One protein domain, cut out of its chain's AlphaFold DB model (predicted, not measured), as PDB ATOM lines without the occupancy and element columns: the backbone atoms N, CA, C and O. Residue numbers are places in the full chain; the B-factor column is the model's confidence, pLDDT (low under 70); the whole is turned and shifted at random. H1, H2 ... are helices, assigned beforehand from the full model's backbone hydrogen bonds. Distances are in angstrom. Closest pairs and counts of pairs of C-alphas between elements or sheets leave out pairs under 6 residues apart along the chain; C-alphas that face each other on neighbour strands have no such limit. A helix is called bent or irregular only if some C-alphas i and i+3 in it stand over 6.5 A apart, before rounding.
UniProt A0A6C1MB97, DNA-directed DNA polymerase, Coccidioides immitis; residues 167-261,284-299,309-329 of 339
ATOM      1  N   LEU A 167     238.913 228.938 133.064       95.44
ATOM      2  CA  LEU A 167     239.411 228.906 134.437       95.44
ATOM      3  C   LEU A 167     238.301 228.541 135.441       95.44
ATOM      4  O   LEU A 167     238.489 227.646 136.266       95.44
ATOM      5  N   ALA A 168     237.129 229.170 135.320       95.94
ATOM      6  CA  ALA A 168     235.953 228.925 136.160       95.94
ATOM      7  C   ALA A 168     235.419 227.480 136.065       95.94
ATOM      8  O   ALA A 168     234.944 226.908 137.056       95.94
ATOM      9  N   LYS A 169     235.507 226.872 134.874       93.75
ATOM     10  CA  LYS A 169     235.162 225.461 134.641       93.75
ATOM     11  C   LYS A 169     236.199 224.525 135.237       93.75
ATOM     12  O   LYS A 169     235.842 223.606 135.971       93.75
ATOM     13  N   LYS A 170     237.476 224.767 134.934       91.75
ATOM     14  CA  LYS A 170     238.581 223.886 135.321       91.75
ATOM     15  C   LYS A 170     238.814 223.873 136.832       91.75
ATOM     16  O   LYS A 170     239.238 222.850 137.364       91.75
ATOM     17  N   LYS A 171     238.580 224.994 137.522       92.75
ATOM     18  CA  LYS A 171     238.891 225.160 138.951       92.75
ATOM     19  C   LYS A 171     237.672 225.704 139.716       92.75
ATOM     20  O   LYS A 171     237.583 226.908 139.937       92.75
ATOM     21  N   PRO A 172     236.741 224.831 140.158       90.31
ATOM     22  CA  PRO A 172     235.537 225.238 140.891       90.31
ATOM     23  C   PRO A 172     235.805 226.097 142.137       90.31
ATOM     24  O   PRO A 172     235.062 227.038 142.385       90.31
ATOM     25  N   TRP A 173     236.898 225.846 142.866       88.12
ATOM     26  CA  TRP A 173     237.304 226.639 144.039       88.12
ATOM     27  C   TRP A 173     237.691 228.094 143.711       88.12
ATOM     28  O   TRP A 173     237.766 228.923 144.613       88.12
ATOM     29  N   LEU A 174     237.958 228.414 142.440       92.12
ATOM     30  CA  LEU A 174     238.267 229.768 141.958       92.12
ATOM     31  C   LEU A 174     237.071 230.418 141.240       92.12
ATOM     32  O   LEU A 174     237.128 231.585 140.857       92.12
ATOM     33  N   ARG A 175     235.984 229.662 141.041       94.62
ATOM     34  CA  ARG A 175     234.836 230.068 140.224       94.62
ATOM     35  C   ARG A 175     234.149 231.317 140.753       94.62
ATOM     36  O   ARG A 175     233.817 232.176 139.941       94.62
ATOM     37  N   GLU A 176     234.001 231.425 142.072       94.69
ATOM     38  CA  GLU A 176     233.385 232.586 142.718       94.69
ATOM     39  C   GLU A 176     234.089 233.880 142.293       94.69
ATOM     40  O   GLU A 176     233.453 234.822 141.826       94.69
ATOM     41  N   GLU A 177     235.421 233.894 142.349       95.81
ATOM     42  CA  GLU A 177     236.218 235.069 142.001       95.81
ATOM     43  C   GLU A 177     236.220 235.330 140.479       95.81
ATOM     44  O   GLU A 177     236.096 236.480 140.055       95.81
ATOM     45  N   CYS A 178     236.249 234.287 139.632       98.31
ATOM     46  CA  CYS A 178     236.041 234.440 138.180       98.31
ATOM     47  C   CYS A 178     234.689 235.097 137.865       98.31
ATOM     48  O   CYS A 178     234.581 235.969 137.000       98.31
ATOM     49  N   GLY A 179     233.641 234.665 138.560       97.94
ATOM     50  CA  GLY A 179     232.303 235.201 138.410       97.94
ATOM     51  C   GLY A 179     232.185 236.643 138.891       97.94
ATOM     52  O   GLY A 179     231.551 237.466 138.230       97.94
ATOM     53  N   TYR A 180     232.841 236.966 140.005       98.00
ATOM     54  CA  TYR A 180     232.846 238.306 140.574       98.00
ATOM     55  C   TYR A 180     233.469 239.339 139.626       98.00
ATOM     56  O   TYR A 180     232.896 240.412 139.422       98.00
ATOM     57  N   ILE A 181     234.594 239.017 138.976       98.44
ATOM     58  CA  ILE A 181     235.225 239.956 138.034       98.44
ATOM     59  C   ILE A 181     234.366 240.186 136.782       98.44
ATOM     60  O   ILE A 181     234.315 241.308 136.279       98.44
ATOM     61  N   ILE A 182     233.624 239.171 136.316       98.50
ATOM     62  CA  ILE A 182     232.666 239.319 135.207       98.50
ATOM     63  C   ILE A 182     231.460 240.153 135.652       98.50
ATOM     64  O   ILE A 182     231.018 241.033 134.915       98.50
ATOM     65  N   TYR A 183     230.944 239.920 136.861       98.31
ATOM     66  CA  TYR A 183     229.865 240.721 137.444       98.31
ATOM     67  C   TYR A 183     230.245 242.208 137.511       98.31
ATOM     68  O   TYR A 183     229.475 243.068 137.077       98.31
ATOM     69  N   CYS A 184     231.458 242.520 137.976       97.69
ATOM     70  CA  CYS A 184     231.993 243.880 137.953       97.69
ATOM     71  C   CYS A 184     232.116 244.423 136.520       97.69
ATOM     72  O   CYS A 184     231.695 245.549 136.262       97.69
ATOM     73  N   ALA A 185     232.602 243.617 135.570       97.62
ATOM     74  CA  ALA A 185     232.724 244.029 134.173       97.62
ATOM     75  C   ALA A 185     231.372 244.398 133.535       97.62
ATOM     76  O   ALA A 185     231.298 245.392 132.816       97.62
ATOM     77  N   VAL A 186     230.286 243.669 133.831       97.31
ATOM     78  CA  VAL A 186     228.929 244.031 133.370       97.31
ATOM     79  C   VAL A 186     228.529 245.420 133.868       97.31
ATOM     80  O   VAL A 186     228.016 246.233 133.096       97.31
ATOM     81  N   ARG A 187     228.782 245.714 135.147       95.00
ATOM     82  CA  ARG A 187     228.468 247.021 135.745       95.00
ATOM     83  C   ARG A 187     229.298 248.139 135.123       95.00
ATOM     84  O   ARG A 187     228.764 249.212 134.850       95.00
ATOM     85  N   ASP A 188     230.570 247.874 134.852       94.00
ATOM     86  CA  ASP A 188     231.461 248.815 134.179       94.00
ATOM     87  C   ASP A 188     231.019 249.098 132.741       94.00
ATOM     88  O   ASP A 188     230.985 250.260 132.338       94.00
ATOM     89  N   ILE A 189     230.638 248.064 131.982       95.25
ATOM     90  CA  ILE A 189     230.096 248.199 130.622       95.25
ATOM     91  C   ILE A 189     228.837 249.069 130.634       95.25
ATOM     92  O   ILE A 189     228.729 249.997 129.830       95.25
ATOM     93  N   ALA A 190     227.915 248.809 131.565       92.81
ATOM     94  CA  ALA A 190     226.682 249.577 131.709       92.81
ATOM     95  C   ALA A 190     226.964 251.049 132.061       92.81
ATOM     96  O   ALA A 190     226.454 251.955 131.405       92.81
ATOM     97  N   SER A 191     227.832 251.286 133.051       92.56
ATOM     98  CA  SER A 191     228.254 252.625 133.489       92.56
ATOM     99  C   SER A 191     228.900 253.431 132.356       92.56
ATOM    100  O   SER A 191     228.561 254.594 132.132       92.56
ATOM    101  N   LYS A 192     229.783 252.788 131.584       90.88
ATOM    102  CA  LYS A 192     230.495 253.392 130.448       90.88
ATOM    103  C   LYS A 192     229.650 253.464 129.171       90.88
ATOM    104  O   LYS A 192     230.109 254.041 128.190       90.88
ATOM    105  N   LYS A 193     228.437 252.893 129.165       90.75
ATOM    106  CA  LYS A 193     227.568 252.759 127.981       90.75
ATOM    107  C   LYS A 193     228.290 252.105 126.794       90.75
ATOM    108  O   LYS A 193     228.111 252.519 125.649       90.75
ATOM    109  N   ALA A 194     229.132 251.109 127.073       91.69
ATOM    110  CA  ALA A 194     229.845 250.378 126.031       91.69
ATOM    111  C   ALA A 194     228.883 249.494 125.210       91.69
ATOM    112  O   ALA A 194     227.733 249.266 125.592       91.69
ATOM    113  N   GLY A 195     229.348 249.018 124.052       90.88
ATOM    114  CA  GLY A 195     228.516 248.287 123.095       90.88
ATOM    115  C   GLY A 195     227.855 247.029 123.676       90.88
ATOM    116  O   GLY A 195     228.474 246.254 124.403       90.88
ATOM    117  N   ILE A 196     226.603 246.779 123.292       92.94
ATOM    118  CA  ILE A 196     225.812 245.620 123.743       92.94
ATOM    119  C   ILE A 196     226.514 244.265 123.536       92.94
ATOM    120  O   ILE A 196     226.399 243.375 124.379       92.94
ATOM    121  N   GLN A 197     227.309 244.146 122.470       94.12
ATOM    122  CA  GLN A 197     228.080 242.951 122.115       94.12
ATOM    123  C   GLN A 197     228.914 242.378 123.275       94.12
ATOM    124  O   GLN A 197     229.054 241.161 123.392       94.12
ATOM    125  N   TYR A 198     229.439 243.234 124.162       95.81
ATOM    126  CA  TYR A 198     230.249 242.798 125.301       95.81
ATOM    127  C   TYR A 198     229.427 241.978 126.300       95.81
ATOM    128  O   TYR A 198     229.888 240.946 126.791       95.81
ATOM    129  N   VAL A 199     228.193 242.411 126.564       95.12
ATOM    130  CA  VAL A 199     227.280 241.737 127.487       95.12
ATOM    131  C   VAL A 199     226.616 240.525 126.834       95.12
ATOM    132  O   VAL A 199     226.487 239.488 127.486       95.12
ATOM    133  N   ASP A 200     226.284 240.603 125.541       94.31
ATOM    134  CA  ASP A 200     225.791 239.450 124.776       94.31
ATOM    135  C   ASP A 200     226.797 238.287 124.820       94.31
ATOM    136  O   ASP A 200     226.418 237.142 125.078       94.31
ATOM    137  N   ALA A 201     228.095 238.568 124.650       95.94
ATOM    138  CA  ALA A 201     229.139 237.549 124.754       95.94
ATOM    139  C   ALA A 201     229.259 236.947 126.163       95.94
ATOM    140  O   ALA A 201     229.490 235.744 126.283       95.94
ATOM    141  N   ILE A 202     229.054 237.738 127.223       97.06
ATOM    142  CA  ILE A 202     229.012 237.226 128.604       97.06
ATOM    143  C   ILE A 202     227.838 236.258 128.782       97.06
ATOM    144  O   ILE A 202     228.038 235.147 129.271       97.06
ATOM    145  N   ILE A 203     226.625 236.646 128.375       95.62
ATOM    146  CA  ILE A 203     225.425 235.809 128.531       95.62
ATOM    147  C   ILE A 203     225.534 234.525 127.707       95.62
ATOM    148  O   ILE A 203     225.262 233.435 128.221       95.62
ATOM    149  N   LYS A 204     225.978 234.636 126.452       94.56
ATOM    150  CA  LYS A 204     226.228 233.483 125.585       94.56
ATOM    151  C   LYS A 204     227.276 232.555 126.201       94.56
ATOM    152  O   LYS A 204     227.021 231.362 126.352       94.56
ATOM    153  N   GLY A 205     228.408 233.109 126.628       95.31
ATOM    154  CA  GLY A 205     229.490 232.342 127.228       95.31
ATOM    155  C   GLY A 205     229.081 231.650 128.529       95.31
ATOM    156  O   GLY A 205     229.438 230.491 128.715       95.31
ATOM    157  N   LEU A 206     228.268 232.281 129.385       95.50
ATOM    158  CA  LEU A 206     227.705 231.634 130.577       95.50
ATOM    159  C   LEU A 206     226.856 230.408 130.224       95.50
ATOM    160  O   LEU A 206     226.964 229.375 130.890       95.50
ATOM    161  N   ALA A 207     226.005 230.517 129.202       93.12
ATOM    162  CA  ALA A 207     225.142 229.425 128.768       93.12
ATOM    163  C   ALA A 207     225.954 228.271 128.156       93.12
ATOM    164  O   ALA A 207     225.813 227.128 128.587       93.12
ATOM    165  N   GLU A 208     226.851 228.572 127.214       93.94
ATOM    166  CA  GLU A 208     227.678 227.580 126.508       93.94
ATOM    167  C   GLU A 208     228.651 226.842 127.437       93.94
ATOM    168  O   GLU A 208     228.972 225.676 127.214       93.94
ATOM    169  N   ASN A 209     229.089 227.498 128.513       94.06
ATOM    170  CA  ASN A 209     229.996 226.915 129.498       94.06
ATOM    171  C   ASN A 209     229.284 226.231 130.673       94.06
ATOM    172  O   ASN A 209     229.956 225.748 131.583       94.06
ATOM    173  N   GLY A 210     227.945 226.184 130.680       93.00
ATOM    174  CA  GLY A 210     227.172 225.596 131.778       93.00
ATOM    175  C   GLY A 210     227.302 226.361 133.101       93.00
ATOM    176  O   GLY A 210     227.066 225.797 134.166       93.00
ATOM    177  N   LEU A 211     227.682 227.639 133.044       95.19
ATOM    178  CA  LEU A 211     227.905 228.505 134.204       95.19
ATOM    179  C   LEU A 211     226.687 229.376 134.531       95.19
ATOM    180  O   LEU A 211     226.625 229.970 135.599       95.19
ATOM    181  N   ALA A 212     225.687 229.443 133.650       95.00
ATOM    182  CA  ALA A 212     224.502 230.266 133.886       95.00
ATOM    183  C   ALA A 212     223.694 229.840 135.127       95.00
ATOM    184  O   ALA A 212     223.093 230.692 135.773       95.00
ATOM    185  N   ARG A 213     223.691 228.542 135.474       94.44
ATOM    186  CA  ARG A 213     223.002 227.974 136.650       94.44
ATOM    187  C   ARG A 213     223.951 227.752 137.840       94.44
ATOM    188  O   ARG A 213     223.842 226.750 138.539       94.44
ATOM    189  N   THR A 214     224.869 228.684 138.071       94.69
ATOM    190  CA  THR A 214     225.693 228.760 139.291       94.69
ATOM    191  C   THR A 214     225.365 230.044 140.066       94.69
ATOM    192  O   THR A 214     224.719 230.934 139.502       94.69
ATOM    193  N   PRO A 215     225.766 230.179 141.344       94.81
ATOM    194  CA  PRO A 215     225.533 231.408 142.106       94.81
ATOM    195  C   PRO A 215     226.080 232.651 141.387       94.81
ATOM    196  O   PRO A 215     225.393 233.662 141.258       94.81
ATOM    197  N   GLU A 216     227.291 232.555 140.843       95.75
ATOM    198  CA  GLU A 216     227.923 233.609 140.056       95.75
ATOM    199  C   GLU A 216     227.155 233.903 138.768       95.75
ATOM    200  O   GLU A 216     226.927 235.066 138.435       95.75
ATOM    201  N   GLY A 217     226.719 232.857 138.056       96.62
ATOM    202  CA  GLY A 217     225.908 232.987 136.851       96.62
ATOM    203  C   GLY A 217     224.610 233.747 137.110       96.62
ATOM    204  O   GLY A 217     224.267 234.635 136.334       96.62
ATOM    205  N   VAL A 218     223.932 233.469 138.230       96.50
ATOM    206  CA  VAL A 218     222.732 234.206 138.662       96.50
ATOM    207  C   VAL A 218     223.055 235.679 138.908       96.50
ATOM    208  O   VAL A 218     222.342 236.546 138.404       96.50
ATOM    209  N   ALA A 219     224.130 235.978 139.641       97.06
ATOM    210  CA  ALA A 219     224.536 237.351 139.934       97.06
ATOM    211  C   ALA A 219     224.847 238.154 138.662       97.06
ATOM    212  O   ALA A 219     224.363 239.275 138.500       97.06
ATOM    213  N   ILE A 220     225.611 237.567 137.737       97.56
ATOM    214  CA  ILE A 220     225.940 238.185 136.448       97.56
ATOM    215  C   ILE A 220     224.664 238.400 135.628       97.56
ATOM    216  O   ILE A 220     224.449 239.490 135.105       97.56
ATOM    217  N   TRP A 221     223.783 237.400 135.553       96.06
ATOM    218  CA  TRP A 221     222.525 237.498 134.811       96.06
ATOM    219  C   TRP A 221     221.637 238.633 135.333       96.06
ATOM    220  O   TRP A 221     221.090 239.407 134.547       96.06
ATOM    221  N   LEU A 222     221.534 238.775 136.657       94.94
ATOM    222  CA  LEU A 222     220.806 239.871 137.295       94.94
ATOM    223  C   LEU A 222     221.433 241.235 136.998       94.94
ATOM    224  O   LEU A 222     220.703 242.161 136.647       94.94
ATOM    225  N   ALA A 223     222.762 241.348 137.054       95.56
ATOM    226  CA  ALA A 223     223.462 242.582 136.693       95.56
ATOM    227  C   ALA A 223     223.165 243.007 135.247       95.56
ATOM    228  O   ALA A 223     222.952 244.185 134.968       95.56
ATOM    229  N   VAL A 224     223.091 242.043 134.326       94.75
ATOM    230  CA  VAL A 224     222.731 242.305 132.929       94.75
ATOM    231  C   VAL A 224     221.288 242.784 132.809       94.75
ATOM    232  O   VAL A 224     221.036 243.771 132.121       94.75
ATOM    233  N   MET A 225     220.343 242.158 133.515       91.44
ATOM    234  CA  MET A 225     218.948 242.617 133.545       91.44
ATOM    235  C   MET A 225     218.804 244.043 134.099       91.44
ATOM    236  O   MET A 225     217.895 244.768 133.703       91.44
ATOM    237  N   GLU A 226     219.673 244.450 135.024       89.75
ATOM    238  CA  GLU A 226     219.684 245.797 135.609       89.75
ATOM    239  C   GLU A 226     220.392 246.840 134.744       89.75
ATOM    240  O   GLU A 226     220.104 248.028 134.871       89.75
ATOM    241  N   SER A 227     221.266 246.415 133.829       86.31
ATOM    242  CA  SER A 227     222.056 247.311 132.976       86.31
ATOM    243  C   SER A 227     221.227 248.172 132.015       86.31
ATOM    244  O   SER A 227     221.764 249.111 131.431       86.31
ATOM    245  N   SER A 228     219.934 247.869 131.827       78.69
ATOM    246  CA  SER A 228     219.026 248.496 130.848       78.69
ATOM    247  C   SER A 228     219.467 248.391 129.376       78.69
ATOM    248  O   SER A 228     218.852 248.995 128.500       78.69
ATOM    249  N   LEU A 229     220.501 247.594 129.087       82.56
ATOM    250  CA  LEU A 229     220.943 247.288 127.729       82.56
ATOM    251  C   LEU A 229     219.956 246.305 127.064       82.56
ATOM    252  O   LEU A 229     219.462 245.401 127.744       82.56
ATOM    253  N   PRO A 230     219.669 246.430 125.752       82.62
ATOM    254  CA  PRO A 230     218.695 245.586 125.045       82.62
ATOM    255  C   PRO A 230     219.237 244.177 124.724       82.62
ATOM    256  O   PRO A 230     219.238 243.750 123.574       82.62
ATOM    257  N   VAL A 231     219.740 243.473 125.741       82.44
ATOM    258  CA  VAL A 231     220.464 242.195 125.640       82.44
ATOM    259  C   VAL A 231     219.549 241.043 125.242       82.44
ATOM    260  O   VAL A 231     218.455 240.869 125.787       82.44
ATOM    261  N   ASN A 232     220.046 240.198 124.337       81.88
ATOM    262  CA  ASN A 232     219.366 238.972 123.941       81.88
ATOM    263  C   ASN A 232     219.737 237.835 124.889       81.88
ATOM    264  O   ASN A 232     220.746 237.150 124.732       81.88
ATOM    265  N   PHE A 233     218.888 237.606 125.884       84.38
ATOM    266  CA  PHE A 233     219.056 236.468 126.776       84.38
ATOM    267  C   PHE A 233     218.833 235.143 126.042       84.38
ATOM    268  O   PHE A 233     217.828 234.963 125.350       84.38
ATOM    269  N   ALA A 234     219.757 234.197 126.231       76.12
ATOM    270  CA  ALA A 234     219.652 232.862 125.653       76.12
ATOM    271  C   ALA A 234     218.363 232.164 126.125       76.12
ATOM    272  O   ALA A 234     218.140 231.970 127.325       76.12
ATOM    273  N   SER A 235     217.513 231.774 125.172       78.00
ATOM    274  CA  SER A 235     216.243 231.107 125.457       78.00
ATOM    275  C   SER A 235     216.461 229.758 126.142       78.00
ATOM    276  O   SER A 235     217.351 229.002 125.762       78.00
ATOM    277  N   GLY A 236     215.607 229.425 127.109       83.75
ATOM    278  CA  GLY A 236     215.621 228.116 127.771       83.75
ATOM    279  C   GLY A 236     216.609 227.989 128.934       83.75
ATOM    280  O   GLY A 236     216.611 226.957 129.599       83.75
ATOM    281  N   VAL A 237     217.399 229.026 129.235       90.00
ATOM    282  CA  VAL A 237     218.270 229.017 130.422       90.00
ATOM    283  C   VAL A 237     217.462 229.242 131.697       90.00
ATOM    284  O   VAL A 237     217.582 228.456 132.634       90.00
ATOM    285  N   TRP A 238     216.612 230.271 131.713       92.25
ATOM    286  CA  TRP A 238     215.727 230.619 132.827       92.25
ATOM    287  C   TRP A 238     214.305 230.854 132.328       92.25
ATOM    288  O   TRP A 238     214.101 231.376 131.226       92.25
ATOM    289  N   GLN A 239     213.306 230.539 133.150       90.12
ATOM    290  CA  GLN A 239     211.919 230.880 132.856       90.12
ATOM    291  C   GLN A 239     211.764 232.394 132.630       90.12
ATOM    292  O   GLN A 239     212.059 233.208 133.503       90.12
ATOM    293  N   ASN A 240     211.263 232.770 131.449       86.81
ATOM    294  CA  ASN A 240     211.134 234.163 130.998       86.81
ATOM    295  C   ASN A 240     212.439 234.972 131.124       86.81
ATOM    296  O   ASN A 240     212.389 236.167 131.403       86.81
ATOM    297  N   ASN A 241     213.597 234.322 130.962       88.75
ATOM    298  CA  ASN A 241     214.919 234.940 131.086       88.75
ATOM    299  C   ASN A 241     215.188 235.598 132.455       88.75
ATOM    300  O   ASN A 241     216.067 236.450 132.554       88.75
ATOM    301  N   ASN A 242     214.455 235.209 133.508       90.62
ATOM    302  CA  ASN A 242     214.593 235.765 134.852       90.62
ATOM    303  C   ASN A 242     214.915 234.654 135.875       90.62
ATOM    304  O   ASN A 242     214.038 233.832 136.159       90.62
ATOM    305  N   PRO A 243     216.119 234.638 136.484       93.31
ATOM    306  CA  PRO A 243     216.481 233.643 137.497       93.31
ATOM    307  C   PRO A 243     215.627 233.725 138.773       93.31
ATOM    308  O   PRO A 243     215.546 232.755 139.521       93.31
ATOM    309  N   LEU A 244     214.959 234.855 139.023       92.75
ATOM    310  CA  LEU A 244     214.059 235.057 140.163       92.75
ATOM    311  C   LEU A 244     212.591 234.758 139.829       92.75
ATOM    312  O   LEU A 244     211.703 235.070 140.621       92.75
ATOM    313  N   HIS A 245     212.288 234.174 138.668       92.50
ATOM    314  CA  HIS A 245     210.925 233.757 138.347       92.50
ATOM    315  C   HIS A 245     210.412 232.734 139.383       92.50
ATOM    316  O   HIS A 245     211.135 231.835 139.800       92.50
ATOM    317  N   SER A 246     209.141 232.809 139.781       90.00
ATOM    318  CA  SER A 246     208.539 231.983 140.840       90.00
ATOM    319  C   SER A 246     208.675 230.476 140.586       90.00
ATOM    320  O   SER A 246     208.932 229.706 141.505       90.00
ATOM    321  N   LYS A 247     208.575 230.061 139.318       90.50
ATOM    322  CA  LYS A 247     208.838 228.679 138.866       90.50
ATOM    323  C   LYS A 247     210.290 228.205 139.044       90.50
ATOM    324  O   LYS A 247     210.513 227.003 139.092       90.50
ATOM    325  N   GLU A 248     211.259 229.110 139.152       91.50
ATOM    326  CA  GLU A 248     212.676 228.776 139.363       91.50
ATOM    327  C   GLU A 248     213.032 228.667 140.855       91.50
ATOM    328  O   GLU A 248     214.141 228.251 141.179       91.50
ATOM    329  N   ARG A 249     212.096 228.964 141.776       88.62
ATOM    330  CA  ARG A 249     212.293 228.975 143.242       88.62
ATOM    331  C   ARG A 249     213.090 227.773 143.758       88.62
ATOM    332  O   ARG A 249     214.115 227.944 144.414       88.62
ATOM    333  N   SER A 250     212.651 226.554 143.443       88.50
ATOM    334  CA  SER A 250     213.308 225.332 143.925       88.50
ATOM    335  C   SER A 250     214.704 225.131 143.327       88.50
ATOM    336  O   SER A 250     215.598 224.645 144.024       88.50
ATOM    337  N   SER A 251     214.899 225.518 142.059       90.69
ATOM    338  CA  SER A 251     216.203 225.460 141.389       90.69
ATOM    339  C   SER A 251     217.167 226.481 141.984       90.69
ATOM    340  O   SER A 251     218.303 226.136 142.295       90.69
ATOM    341  N   LEU A 252     216.717 227.719 142.184       90.94
ATOM    342  CA  LEU A 252     217.518 228.790 142.763       90.94
ATOM    343  C   LEU A 252     217.972 228.436 144.184       90.94
ATOM    344  O   LEU A 252     219.145 228.589 144.512       90.94
ATOM    345  N   ALA A 253     217.083 227.866 145.000       87.31
ATOM    346  CA  ALA A 253     217.434 227.399 146.339       87.31
ATOM    347  C   ALA A 253     218.505 226.300 146.336       87.31
ATOM    348  O   ALA A 253     219.354 226.257 147.224       87.31
ATOM    349  N   LYS A 254     218.482 225.412 145.335       88.25
ATOM    350  CA  LYS A 254     219.522 224.392 145.163       88.25
ATOM    351  C   LYS A 254     220.868 225.035 144.807       88.25
ATOM    352  O   LYS A 254     221.858 224.746 145.469       88.25
ATOM    353  N   ILE A 255     220.873 225.951 143.838       90.62
ATOM    354  CA  ILE A 255     222.073 226.667 143.376       90.62
ATOM    355  C   ILE A 255     222.739 227.431 144.526       90.62
ATOM    356  O   ILE A 255     223.938 227.294 144.752       90.62
ATOM    357  N   MET A 256     221.960 228.195 145.299       85.44
ATOM    358  CA  MET A 256     222.497 228.995 146.404       85.44
ATOM    359  C   MET A 256     223.084 228.134 147.528       85.44
ATOM    360  O   MET A 256     224.033 228.561 148.184       85.44
ATOM    361  N   LYS A 257     222.578 226.912 147.728       76.56
ATOM    362  CA  LYS A 257     223.103 225.981 148.732       76.56
ATOM    363  C   LYS A 257     224.425 225.334 148.311       76.56
ATOM    364  O   LYS A 257     225.322 225.216 149.137       76.56
ATOM    365  N   GLU A 258     224.564 224.955 147.041       68.94
ATOM    366  CA  GLU A 258     225.780 224.307 146.518       68.94
ATOM    367  C   GLU A 258     227.037 225.186 146.677       68.94
ATOM    368  O   GLU A 258     228.142 224.663 146.804       68.94
ATOM    369  N   SER A 259     226.877 226.512 146.788       61.44
ATOM    370  CA  SER A 259     227.969 227.448 147.111       61.44
ATOM    371  C   SER A 259     228.679 227.158 148.443       61.44
ATOM    372  O   SER A 259     229.859 227.466 148.596       61.44
ATOM    373  N   SER A 260     227.978 226.548 149.405       53.25
ATOM    374  CA  SER A 260     228.513 226.263 150.742       53.25
ATOM    375  C   SER A 260     229.394 225.009 150.779       53.25
ATOM    376  O   SER A 260     230.235 224.888 151.665       53.25
ATOM    377  N   ASP A 261     229.237 224.103 149.806       50.12
ATOM    378  CA  ASP A 261     229.918 222.801 149.781       50.12
ATOM    379  C   ASP A 261     231.243 222.831 148.986       50.12
ATOM    380  O   ASP A 261     232.112 221.985 149.193       50.12
ATOM    381  N   HIS A 284     228.529 233.598 149.720       89.94
ATOM    382  CA  HIS A 284     228.856 233.824 148.320       89.94
ATOM    383  C   HIS A 284     228.372 235.213 147.857       89.94
ATOM    384  O   HIS A 284     227.237 235.591 148.160       89.94
ATOM    385  N   PHE A 285     229.162 235.953 147.068       93.69
ATOM    386  CA  PHE A 285     228.821 237.346 146.693       93.69
ATOM    387  C   PHE A 285     227.453 237.502 146.003       93.69
ATOM    388  O   PHE A 285     226.836 238.559 146.065       93.69
ATOM    389  N   ALA A 286     226.965 236.448 145.344       94.56
ATOM    390  CA  ALA A 286     225.667 236.416 144.663       94.56
ATOM    391  C   ALA A 286     224.456 236.719 145.560       94.56
ATOM    392  O   ALA A 286     223.408 237.102 145.041       94.56
ATOM    393  N   TRP A 287     224.582 236.573 146.884       92.50
ATOM    394  CA  TRP A 287     223.529 236.970 147.818       92.50
ATOM    395  C   TRP A 287     223.181 238.455 147.690       92.50
ATOM    396  O   TRP A 287     222.000 238.788 147.614       92.50
ATOM    397  N   ASP A 288     224.177 239.332 147.576       92.25
ATOM    398  CA  ASP A 288     223.967 240.781 147.523       92.25
ATOM    399  C   ASP A 288     223.088 241.229 146.336       92.25
ATOM    400  O   ASP A 288     222.053 241.860 146.578       92.25
ATOM    401  N   PRO A 289     223.397 240.892 145.063       93.62
ATOM    402  CA  PRO A 289     222.555 241.283 143.933       93.62
ATOM    403  C   PRO A 289     221.173 240.616 143.958       93.62
ATOM    404  O   PRO A 289     220.190 241.235 143.554       93.62
ATOM    405  N   ILE A 290     221.054 239.382 144.467       93.44
ATOM    406  CA  ILE A 290     219.749 238.716 144.608       93.44
ATOM    407  C   ILE A 290     218.872 239.472 145.611       93.44
ATOM    408  O   ILE A 290     217.728 239.814 145.303       93.44
ATOM    409  N   LEU A 291     219.404 239.763 146.800       92.12
ATOM    410  CA  LEU A 291     218.676 240.470 147.852       92.12
ATOM    411  C   LEU A 291     218.324 241.899 147.428       92.12
ATOM    412  O   LEU A 291     217.183 242.323 147.624       92.12
ATOM    413  N   ALA A 292     219.246 242.609 146.773       91.31
ATOM    414  CA  ALA A 292     218.985 243.933 146.211       91.31
ATOM    415  C   ALA A 292     217.819 243.904 145.205       91.31
ATOM    416  O   ALA A 292     216.911 244.743 145.264       91.31
ATOM    417  N   LYS A 293     217.771 242.893 144.325       89.69
ATOM    418  CA  LYS A 293     216.680 242.738 143.354       89.69
ATOM    419  C   LYS A 293     215.340 242.401 144.009       89.69
ATOM    420  O   LYS A 293     214.300 242.910 143.590       89.69
ATOM    421  N   LEU A 294     215.340 241.556 145.035       89.06
ATOM    422  CA  LEU A 294     214.123 241.207 145.774       89.06
ATOM    423  C   LEU A 294     213.576 242.398 146.576       89.06
ATOM    424  O   LEU A 294     212.360 242.577 146.646       89.06
ATOM    425  N   TYR A 295     214.459 243.230 147.132       86.56
ATOM    426  CA  TYR A 295     214.084 244.437 147.865       86.56
ATOM    427  C   TYR A 295     213.526 245.535 146.949       86.56
ATOM    428  O   TYR A 295     212.487 246.124 147.232       86.56
ATOM    429  N   THR A 296     214.169 245.800 145.812       82.94
ATOM    430  CA  THR A 296     213.649 246.785 144.842       82.94
ATOM    431  C   THR A 296     212.278 246.382 144.303       82.94
ATOM    432  O   THR A 296     211.405 247.230 144.122       82.94
ATOM    433  N   PHE A 297     212.057 245.080 144.118       76.75
ATOM    434  CA  PHE A 297     210.766 244.543 143.716       76.75
ATOM    435  C   PHE A 297     209.672 244.742 144.785       76.75
ATOM    436  O   PHE A 297     208.545 245.096 144.440       76.75
ATOM    437  N   SER A 298     209.986 244.584 146.077       69.44
ATOM    438  CA  SER A 298     209.006 244.778 147.159       69.44
ATOM    439  C   SER A 298     208.580 246.239 147.357       69.44
ATOM    440  O   SER A 298     207.475 246.482 147.841       69.44
ATOM    441  N   GLN A 299     209.411 247.200 146.940       67.69
ATOM    442  CA  GLN A 299     209.116 248.640 146.987       67.69
ATOM    443  C   GLN A 299     208.285 249.151 145.790       67.69
ATOM    444  O   GLN A 299     207.835 250.299 145.785       67.69
ATOM    445  N   GLN A 309     207.660 237.014 139.615       84.69
ATOM    446  CA  GLN A 309     208.904 236.959 140.379       84.69
ATOM    447  C   GLN A 309     208.622 236.414 141.784       84.69
ATOM    448  O   GLN A 309     207.534 236.605 142.323       84.69
ATOM    449  N   ILE A 310     209.588 235.709 142.367       87.38
ATOM    450  CA  ILE A 310     209.523 235.247 143.752       87.38
ATOM    451  C   ILE A 310     209.524 236.444 144.714       87.38
ATOM    452  O   ILE A 310     210.263 237.411 144.519       87.38
ATOM    453  N   SER A 311     208.683 236.390 145.749       87.12
ATOM    454  CA  SER A 311     208.687 237.396 146.811       87.12
ATOM    455  C   SER A 311     209.888 237.192 147.743       87.12
ATOM    456  O   SER A 311     210.419 236.085 147.846       87.12
ATOM    457  N   PHE A 312     210.316 238.240 148.454       87.94
ATOM    458  CA  PHE A 312     211.370 238.094 149.463       87.94
ATOM    459  C   PHE A 312     211.019 237.043 150.541       87.94
ATOM    460  O   PHE A 312     211.855 236.170 150.772       87.94
ATOM    461  N   PRO A 313     209.807 237.031 151.145       87.62
ATOM    462  CA  PRO A 313     209.440 235.995 152.117       87.62
ATOM    463  C   PRO A 313     209.473 234.577 151.539       87.62
ATOM    464  O   PRO A 313     209.963 233.658 152.191       87.62
ATOM    465  N   ASP A 314     208.997 234.393 150.303       86.69
ATOM    466  CA  ASP A 314     209.026 233.094 149.624       86.69
ATOM    467  C   ASP A 314     210.450 232.615 149.351       86.69
ATOM    468  O   ASP A 314     210.755 231.434 149.521       86.69
ATOM    469  N   PHE A 315     211.320 233.533 148.926       88.19
ATOM    470  CA  PHE A 315     212.735 233.256 148.725       88.19
ATOM    471  C   PHE A 315     213.408 232.876 150.043       88.19
ATOM    472  O   PHE A 315     214.041 231.826 150.115       88.19
ATOM    473  N   TRP A 316     213.227 233.680 151.092       87.38
ATOM    474  CA  TRP A 316     213.807 233.420 152.406       87.38
ATOM    475  C   TRP A 316     213.354 232.067 152.958       87.38
ATOM    476  O   TRP A 316     214.182 231.240 153.336       87.38
ATOM    477  N   THR A 317     212.052 231.788 152.871       86.69
ATOM    478  CA  THR A 317     211.492 230.509 153.313       86.69
ATOM    479  C   THR A 317     212.115 229.336 152.558       86.69
ATOM    480  O   THR A 317     212.409 228.314 153.156       86.69
ATOM    481  N   GLU A 318     212.323 229.438 151.242       84.50
ATOM    482  CA  GLU A 318     212.860 228.320 150.453       84.50
ATOM    483  C   GLU A 318     214.363 228.102 150.616       84.50
ATOM    484  O   GLU A 318     214.841 226.965 150.628       84.50
ATOM    485  N   VAL A 319     215.118 229.197 150.611       81.38
ATOM    486  CA  VAL A 319     216.576 229.137 150.567       81.38
ATOM    487  C   VAL A 319     217.138 228.992 151.973       81.38
ATOM    488  O   VAL A 319     218.101 228.255 152.133       81.38
ATOM    489  N   VAL A 320     216.530 229.632 152.974       79.25
ATOM    490  CA  VAL A 320     217.041 229.688 154.351       79.25
ATOM    491  C   VAL A 320     216.269 228.753 155.289       79.25
ATOM    492  O   VAL A 320     216.898 227.950 155.977       79.25
ATOM    493  N   ASP A 321     214.931 228.810 155.304       77.00
ATOM    494  CA  ASP A 321     214.135 228.138 156.352       77.00
ATOM    495  C   ASP A 321     213.792 226.665 156.039       77.00
ATOM    496  O   ASP A 321     213.873 225.798 156.910       77.00
ATOM    497  N   SER A 322     213.388 226.347 154.803       63.91
ATOM    498  CA  SER A 322     212.831 225.032 154.432       63.91
ATOM    499  C   SER A 322     213.894 223.961 154.200       63.91
ATOM    500  O   SER A 322     213.625 222.758 154.243       63.91
ATOM    501  N   LYS A 323     215.135 224.382 153.984       54.59
ATOM    502  CA  LYS A 323     216.302 223.519 153.855       54.59
ATOM    503  C   LYS A 323     217.292 224.064 154.852       54.59
ATOM    504  O   LYS A 323     217.648 225.215 154.699       54.59
ATOM    505  N   ARG A 324     217.728 223.254 155.828       49.00
ATOM    506  CA  ARG A 324     218.752 223.605 156.830       49.00
ATOM    507  C   ARG A 324     219.972 224.249 156.156       49.00
ATOM    508  O   ARG A 324     220.947 223.558 155.853       49.00
ATOM    509  N   PHE A 325     219.910 225.550 155.897       48.34
ATOM    510  CA  PHE A 325     221.075 226.395 155.830       48.34
ATOM    511  C   PHE A 325     221.685 226.240 157.217       48.34
ATOM    512  O   PHE A 325     220.942 226.341 158.202       48.34
ATOM    513  N   PRO A 326     222.967 225.865 157.347       44.19
ATOM    514  CA  PRO A 326     223.589 225.868 158.659       44.19
ATOM    515  C   PRO A 326     223.331 227.252 159.265       44.19
ATOM    516  O   PRO A 326     223.703 228.266 158.680       44.19
ATOM    517  N   ILE A 327     222.563 227.267 160.357       41.19
ATOM    518  CA  ILE A 327     222.028 228.453 161.029       41.19
ATOM    519  C   ILE A 327     223.206 229.297 161.489       41.19
ATOM    520  O   ILE A 327     223.663 229.114 162.608       41.19
ATOM    521  N   ILE A 328     223.731 230.181 160.642       44.84
ATOM    522  CA  ILE A 328     224.692 231.215 161.039       44.84
ATOM    523  C   ILE A 328     224.422 232.479 160.209       44.84
ATOM    524  O   ILE A 328     225.242 232.938 159.423       44.84
ATOM    525  N   ILE A 329     223.234 233.058 160.400       38.94
ATOM    526  CA  ILE A 329     222.979 234.478 160.137       38.94
ATOM    527  C   ILE A 329     222.728 235.126 161.501       38.94
ATOM    528  O   ILE A 329     221.591 235.293 161.924       38.94
TER     529      ILE A 329
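What this domain is: This is residues 167 to 261, 284 to 299 and 309 to 329 of the 339 residues of the protein "DNA-directed DNA polymerase" of Coccidioides immitis (UniProt A0A6C1MB97). Look for two groups of helices joined at H4, the helix nearest to the mean of the C-alphas: on one side H2, the longest helix, H3 and H4 pack together as a triangle, and beyond H4 come H6, H7 and H5, with H6 on H4 and H7 joining H6 to H5. The short H1 folds onto the first part of H2, and a long loop, residues 227 to 245, leads from H4 to H5. The printed part has 132 residues with seven named helices, H1 to H7 in chain order, and no named strand; the class is all helix. It is compact, with a radius of gyration of the C-alphas of 14.4 A and spans of 42 by 37 by 26 A.

Where its parts are: Find C-alpha 172 at (235.537, 225.238, 140.891); from there H2, residues 172 to 192, runs 30.4 A to C-alpha 192 at (230.495, 253.392, 130.448). H1 is residues 167 to 170, 5.2 A. H3, residues 196 to 208, spans 18.3 A, and H4, residues 215 to 226, 16.8 A. H5 is residues 246 to 258, 19.7 A, and H6 residues 287 to 298, 16.5 A. H7, residues 312 to 321, runs 12.4 A to C-alpha 321 at (214.135, 228.138, 156.352). H2 and H5 are irregular: C-alphas 173 and 176 are 7.2 A apart, C-alphas 247 and 250 7.5 A.

How they stand to each other: H2 and H4 are the hubs, touching three helices each. They touch, closest at the C-alphas of Tyr 183 and Ile 220, 4.8 A, at a shallow tilt of 8 degrees, the same way. H2, with residues 182 to 189 alone, touches H3 in a hairpin, closest at C-alphas 186 and 199, 6.5 A. H3 and H4, also a hairpin, only just touch, with 3 pairs of C-alphas within 8 A, closest at 206 and 217, 6.7 A. H2, with residues 174 to 179 alone, touches H1, closest at C-alphas 168 and 175, 4.4 A. Outward, H4, with residues 219 to 223 alone, touches H6 at a steep tilt of 41 degrees, closest at C-alphas 219 and 289, 5.9 A. H6 touches H7, closest at C-alphas 294 and 312, 5.6 A. H7 touches H5, closest at C-alphas 319 and 253, 4.7 A. H5 and H6 are only just apart, at 8.2 A. H2 to H7 form a bundle, up and down, each running against the one before; of the six touching pairs given a tilt, 4 are shallow, only just mostly aligned. Every O i to N i+4 pair is within hydrogen-bond range in H3, H4, H6 and H7; H2 has 15 of 17, H5 7 of 9, and H1 is too short for one.

The domain as a whole: The C-alphas farthest apart, Gly 195 and Ile 327, are 43.3 A apart. Two cuts, residues 262 to 283 and 300 to 308, leave C-alpha gaps of 11.2 A and 13.4 A. The link from H4 to H5 is long. Confidence is under 70 at residues 258 to 261, 298 to 299 and 322 to 329.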